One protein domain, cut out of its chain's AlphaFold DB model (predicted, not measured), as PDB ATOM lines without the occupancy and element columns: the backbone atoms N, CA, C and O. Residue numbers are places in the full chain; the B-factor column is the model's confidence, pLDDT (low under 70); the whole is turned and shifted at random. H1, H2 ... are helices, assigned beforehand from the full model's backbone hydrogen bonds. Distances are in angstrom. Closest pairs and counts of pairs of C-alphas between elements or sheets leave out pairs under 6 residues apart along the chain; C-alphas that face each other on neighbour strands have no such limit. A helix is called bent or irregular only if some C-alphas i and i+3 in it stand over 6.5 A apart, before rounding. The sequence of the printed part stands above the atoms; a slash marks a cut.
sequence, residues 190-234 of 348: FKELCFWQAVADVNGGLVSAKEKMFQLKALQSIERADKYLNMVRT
ATOM      1  N   PHE A 190     169.517 227.555 177.003       98.50
ATOM      2  CA  PHE A 190     169.711 226.344 177.796       98.50
ATOM      3  C   PHE A 190     170.435 226.630 179.118       98.50
ATOM      4  O   PHE A 190     170.034 226.102 180.158       98.50
ATOM      5  N   LYS A 191     171.454 227.504 179.112       98.56
ATOM      6  CA  LYS A 191     172.135 227.944 180.341       98.56
ATOM      7  C   LYS A 191     171.170 228.629 181.312       98.56
ATOM      8  O   LYS A 191     171.209 228.325 182.503       98.56
ATOM      9  N   GLU A 192     170.310 229.517 180.817       98.19
ATOM     10  CA  GLU A 192     169.280 230.196 181.615       98.19
ATOM     11  C   GLU A 192     168.306 229.194 182.255       98.19
ATOM     12  O   GLU A 192     168.080 229.256 183.463       98.19
ATOM     13  N   LEU A 193     167.810 228.220 181.482       98.19
ATOM     14  CA  LEU A 193     166.941 227.151 181.993       98.19
ATOM     15  C   LEU A 193     167.643 226.319 183.079       98.19
ATOM     16  O   LEU A 193     167.062 226.076 184.135       98.19
ATOM     17  N   CYS A 194     168.901 225.919 182.853       98.50
ATOM     18  CA  CYS A 194     169.691 225.170 183.835       98.50
ATOM     19  C   CYS A 194     169.894 225.964 185.127       98.50
ATOM     20  O   CYS A 194     169.760 225.411 186.216       98.50
ATOM     21  N   PHE A 195     170.239 227.246 185.004       98.69
ATOM     22  CA  PHE A 195     170.506 228.124 186.136       98.69
ATOM     23  C   PHE A 195     169.271 228.294 187.013       98.69
ATOM     24  O   PHE A 195     169.337 228.028 188.212       98.69
ATOM     25  N   TRP A 196     168.143 228.691 186.425       98.44
ATOM     26  CA  TRP A 196     166.937 228.948 187.202       98.44
ATOM     27  C   TRP A 196     166.329 227.672 187.783       98.44
ATOM     28  O   TRP A 196     165.897 227.685 188.935       98.44
ATOM     29  N   GLN A 197     166.411 226.545 187.067       98.19
ATOM     30  CA  GLN A 197     166.023 225.256 187.636       98.19
ATOM     31  C   GLN A 197     166.913 224.885 188.830       98.19
ATOM     32  O   GLN A 197     166.396 224.509 189.872       98.19
ATOM     33  N   ALA A 198     168.236 225.056 188.731       98.31
ATOM     34  CA  ALA A 198     169.145 224.791 189.847       98.31
ATOM     35  C   ALA A 198     168.855 225.694 191.060       98.31
ATOM     36  O   ALA A 198     168.925 225.239 192.201       98.31
ATOM     37  N   VAL A 199     168.498 226.963 190.825       97.94
ATOM     38  CA  VAL A 199     168.057 227.889 191.880       97.94
ATOM     39  C   VAL A 199     166.786 227.385 192.561       97.94
ATOM     40  O   VAL A 199     166.726 227.382 193.793       97.94
ATOM     41  N   ALA A 200     165.792 226.952 191.785       95.81
ATOM     42  CA  ALA A 200     164.551 226.391 192.307       95.81
ATOM     43  C   ALA A 200     164.804 225.101 193.101       95.81
ATOM     44  O   ALA A 200     164.351 224.999 194.238       95.81
ATOM     45  N   ASP A 201     165.600 224.177 192.563       96.75
ATOM     46  CA  ASP A 201     165.911 222.890 193.190       96.75
ATOM     47  C   ASP A 201     166.689 223.074 194.516       96.75
ATOM     48  O   ASP A 201     166.417 222.387 195.499       96.75
ATOM     49  N   VAL A 202     167.606 224.051 194.601       97.50
ATOM     50  CA  VAL A 202     168.279 224.420 195.866       97.50
ATOM     51  C   VAL A 202     167.303 225.049 196.861       97.50
ATOM     52  O   VAL A 202     167.309 224.702 198.040       97.50
ATOM     53  N   ASN A 203     166.471 225.994 196.412       95.00
ATOM     54  CA  ASN A 203     165.505 226.668 197.283       95.00
ATOM     55  C   ASN A 203     164.430 225.694 197.805       95.00
ATOM     56  O   ASN A 203     163.966 225.865 198.929       95.00
ATOM     57  N   GLY A 204     164.057 224.694 197.003       93.00
ATOM     58  CA  GLY A 204     163.110 223.632 197.346       93.00
ATOM     59  C   GLY A 204     163.720 222.464 198.126       93.00
ATOM     60  O   GLY A 204     163.000 221.540 198.480       93.00
ATOM     61  N   GLY A 205     165.030 222.487 198.399       94.38
ATOM     62  CA  GLY A 205     165.712 221.447 199.176       94.38
ATOM     63  C   GLY A 205     165.997 220.146 198.419       94.38
ATOM     64  O   GLY A 205     166.489 219.201 199.030       94.38
ATOM     65  N   LEU A 206     165.750 220.095 197.105       94.56
ATOM     66  CA  LEU A 206     166.117 218.955 196.253       94.56
ATOM     67  C   LEU A 206     167.639 218.829 196.107       94.56
ATOM     68  O   LEU A 206     168.165 217.726 195.991       94.56
ATOM     69  N   VAL A 207     168.350 219.962 196.141       97.12
ATOM     70  CA  VAL A 207     169.816 220.004 196.170       97.12
ATOM     71  C   VAL A 207     170.289 220.546 197.511       97.12
ATOM     72  O   VAL A 207     169.988 221.680 197.895       97.12
ATOM     73  N   SER A 208     171.080 219.746 198.224       95.88
ATOM     74  CA  SER A 208     171.557 220.091 199.559       95.88
ATOM     75  C   SER A 208     172.712 221.095 199.493       95.88
ATOM     76  O   SER A 208     173.878 220.726 199.327       95.88
ATOM     77  N   ALA A 209     172.408 222.372 199.733       92.12
ATOM     78  CA  ALA A 209     173.408 223.441 199.774       92.12
ATOM     79  C   ALA A 209     174.343 223.404 201.000       92.12
ATOM     80  O   ALA A 209     175.392 224.050 200.964       92.12
ATOM     81  N   LYS A 210     173.980 222.680 202.072       91.19
ATOM     82  CA  LYS A 210     174.718 222.625 203.353       91.19
ATOM     83  C   LYS A 210     175.185 224.033 203.791       91.19
ATOM     84  O   LYS A 210     174.415 224.991 203.725       91.19
ATOM     85  N   GLU A 211     176.450 224.196 204.169       91.81
ATOM     86  CA  GLU A 211     177.069 225.477 204.542       91.81
ATOM     87  C   GLU A 211     177.189 226.522 203.408       91.81
ATOM     88  O   GLU A 211     177.474 227.689 203.675       91.81
ATOM     89  N   LYS A 212     176.943 226.166 202.140       92.88
ATOM     90  CA  LYS A 212     177.103 227.078 200.988       92.88
ATOM     91  C   LYS A 212     175.850 227.905 200.666       92.88
ATOM     92  O   LYS A 212     175.882 228.707 199.732       92.88
ATOM     93  N   MET A 213     174.760 227.772 201.431       93.69
ATOM     94  CA  MET A 213     173.483 228.455 201.155       93.69
ATOM     95  C   MET A 213     173.629 229.982 201.021       93.69
ATOM     96  O   MET A 213     173.122 230.573 200.068       93.69
ATOM     97  N   PHE A 214     174.367 230.631 201.929       94.38
ATOM     98  CA  PHE A 214     174.585 232.083 201.874       94.38
ATOM     99  C   PHE A 214     175.323 232.508 200.594       94.38
ATOM    100  O   PHE A 214     174.941 233.476 199.933       94.38
ATOM    101  N   GLN A 215     176.345 231.743 200.203       95.56
ATOM    102  CA  GLN A 215     177.101 231.990 198.980       95.56
ATOM    103  C   GLN A 215     176.214 231.827 197.739       95.56
ATOM    104  O   GLN A 215     176.266 232.667 196.842       95.56
ATOM    105  N   LEU A 216     175.363 230.796 197.701       96.38
ATOM    106  CA  LEU A 216     174.420 230.576 196.605       96.38
ATOM    107  C   LEU A 216     173.399 231.710 196.493       96.38
ATOM    108  O   LEU A 216     173.165 232.177 195.381       96.38
ATOM    109  N   LYS A 217     172.846 232.210 197.607       95.12
ATOM    110  CA  LYS A 217     171.923 233.363 197.601       95.12
ATOM    111  C   LYS A 217     172.557 234.606 196.967       95.12
ATOM    112  O   LYS A 217     171.922 235.255 196.143       95.12
ATOM    113  N   ALA A 218     173.831 234.887 197.254       95.62
ATOM    114  CA  ALA A 218     174.566 236.000 196.639       95.62
ATOM    115  C   ALA A 218     174.866 235.807 195.134       95.62
ATOM    116  O   ALA A 218     175.306 236.740 194.454       95.62
ATOM    117  N   LEU A 219     174.672 234.596 194.607       96.25
ATOM    118  CA  LEU A 219     174.901 234.229 193.212       96.25
ATOM    119  C   LEU A 219     173.591 234.042 192.417       96.25
ATOM    120  O   LEU A 219     173.681 233.697 191.242       96.25
ATOM    121  N   GLN A 220     172.404 234.285 193.000       95.31
ATOM    122  CA  GLN A 220     171.091 234.166 192.328       95.31
ATOM    123  C   GLN A 220     170.822 235.324 191.342       95.31
ATOM    124  O   GLN A 220     169.834 236.039 191.448       95.31
ATOM    125  N   SER A 221     171.732 235.517 190.388       95.38
ATOM    126  CA  SER A 221     171.624 236.460 189.273       95.38
ATOM    127  C   SER A 221     172.139 235.784 188.012       95.38
ATOM    128  O   SER A 221     173.168 235.102 188.065       95.38
ATOM    129  N   ILE A 222     171.470 235.978 186.876       95.75
ATOM    130  CA  ILE A 222     171.814 235.266 185.639       95.75
ATOM    131  C   ILE A 222     173.233 235.588 185.139       95.75
ATOM    132  O   ILE A 222     173.919 234.723 184.600       95.75
ATOM    133  N   GLU A 223     173.750 236.785 185.415       96.94
ATOM    134  CA  GLU A 223     175.129 237.191 185.102       96.94
ATOM    135  C   GLU A 223     176.174 236.381 185.887       96.94
ATOM    136  O   GLU A 223     177.356 236.362 185.543       96.94
ATOM    137  N   ARG A 224     175.752 235.713 186.965       97.69
ATOM    138  CA  ARG A 224     176.586 234.862 187.821       97.69
ATOM    139  C   ARG A 224     176.296 233.373 187.614       97.69
ATOM    140  O   ARG A 224     176.823 232.556 188.375       97.69
ATOM    141  N   ALA A 225     175.531 233.019 186.578       97.94
ATOM    142  CA  ALA A 225     175.085 231.655 186.313       97.94
ATOM    143  C   ALA A 225     176.230 230.642 186.258       97.94
ATOM    144  O   ALA A 225     176.131 229.592 186.883       97.94
ATOM    145  N   ASP A 226     177.345 230.962 185.596       97.94
ATOM    146  CA  ASP A 226     178.481 230.037 185.499       97.94
ATOM    147  C   ASP A 226     179.079 229.715 186.882       97.94
ATOM    148  O   ASP A 226     179.351 228.556 187.190       97.94
ATOM    149  N   LYS A 227     179.217 230.717 187.764       98.06
ATOM    150  CA  LYS A 227     179.709 230.509 189.140       98.06
ATOM    151  C   LYS A 227     178.714 229.713 189.983       98.06
ATOM    152  O   LYS A 227     179.133 228.846 190.746       98.06
ATOM    153  N   TYR A 228     177.421 230.010 189.846       98.56
ATOM    154  CA  TYR A 228     176.356 229.300 190.552       98.56
ATOM    155  C   TYR A 228     176.316 227.824 190.137       98.56
ATOM    156  O   TYR A 228     176.451 226.936 190.976       98.56
ATOM    157  N   LEU A 229     176.220 227.559 188.831       98.44
ATOM    158  CA  LEU A 229     176.128 226.212 188.271       98.44
ATOM    159  C   LEU A 229     177.372 225.374 188.579       98.44
ATOM    160  O   LEU A 229     177.235 224.221 188.973       98.44
ATOM    161  N   ASN A 230     178.580 225.940 188.475       97.75
ATOM    162  CA  ASN A 230     179.812 225.221 188.827       97.75
ATOM    163  C   ASN A 230     179.830 224.760 190.289       97.75
ATOM    164  O   ASN A 230     180.395 223.716 190.596       97.75
ATOM    165  N   MET A 231     179.207 225.520 191.189       97.50
ATOM    166  CA  MET A 231     179.114 225.152 192.595       97.50
ATOM    167  C   MET A 231     178.054 224.074 192.824       97.50
ATOM    168  O   MET A 231     178.343 223.061 193.461       97.50
ATOM    169  N   VAL A 232     176.851 224.274 192.282       97.75
ATOM    170  CA  VAL A 232     175.705 223.381 192.501       97.75
ATOM    171  C   VAL A 232     175.900 222.011 191.849       97.75
ATOM    172  O   VAL A 232     175.537 221.007 192.449       97.75
ATOM    173  N   ARG A 233     176.595 221.927 190.707       97.50
ATOM    174  CA  ARG A 233     176.953 220.650 190.053       97.50
ATOM    175  C   ARG A 233     177.783 219.694 190.917       97.50
ATOM    176  O   ARG A 233     177.882 218.521 190.583       97.50
ATOM    177  N   THR A 234     178.402 220.192 191.987       95.50
ATOM    178  CA  THR A 234     179.206 219.388 192.930       95.50
ATOM    179  C   THR A 234     178.450 219.010 194.204       95.50
ATOM    180  O   THR A 234     179.020 218.378 195.090       95.50
TER     181      THR A 234
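AT A GLANCE: This is residues 190 to 234 of the 348 residues of a protein of Wuchereria bancrofti (UniProt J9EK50). One straight helix, H1, lies along the long axis of the domain, and two shorter, irregular helices cover one side of it: H3 crosses H1 at a steep tilt and packs on it, while H2 lies toward the end where H1 finishes. H2 and H3 run opposite ways at a shallow tilt, as two loosely paired pieces joined by a tight link. The printed part has 45 residues with three named helices in the order H1, H2, H3 and no named strand; the class is all helix. The whole is compact, with a radius of gyration of the C-alphas of 9.3 A, and rounded in outline, with spans of 26 by 17 by 16 A.

IN THESE COORDINATES: The printed part opens with H1, residues 190 to 203, which begins at C-alpha 190 at (169.711, 226.344, 177.796) and measures 19.9 A from first to last C-alpha. A short link of six residues leads to H2, residues 210 to 217, 12.5 A long, whose first C-alpha is at (174.718, 222.625, 203.353). H2 is irregular: C-alphas 211 and 214 are 7.5 A apart. A tight link of four residues leads to H3, residues 222 to 232, 14.3 A long, which ends at C-alpha 232 at (175.705, 223.381, 192.501). H3 is irregular too, with C-alphas 223 and 226 standing 7.9 A apart.

HOW THE PARTS SIT: H1 and H3 touch, with 10 pairs of C-alphas within 8 A. Their closest C-alphas are those of Phe 195 and Ala 225, 5.8 A apart. They run the same way at a steep tilt of 61 degrees, and their centres are 9.3 A apart. H2 and H3 are close but not clearly touching, with 1 pair of C-alphas within 8 A, those of Leu 216 and Tyr 228 at 6.5 A. These two helices run opposite ways at a shallow tilt of 8 degrees, their centres 12.4 A apart. H1 and H2 are near each other, their closest C-alphas 8.4 A apart. In H1 every O i to N i+4 pair is within hydrogen-bond range; in H2 it is 2 of 4 pairs and in H3 5 of 7.

THE WHOLE: The two C-alphas farthest apart are those of Phe 190 and Glu 211, 27.8 A. The first and last printed C-alphas, those of Phe 190 and Thr 234, are 19.2 A apart. The printed part has no cut, and neither of its two links is long. The mean pLDDT of the printed part is 96.4, and no printed residue is under 70.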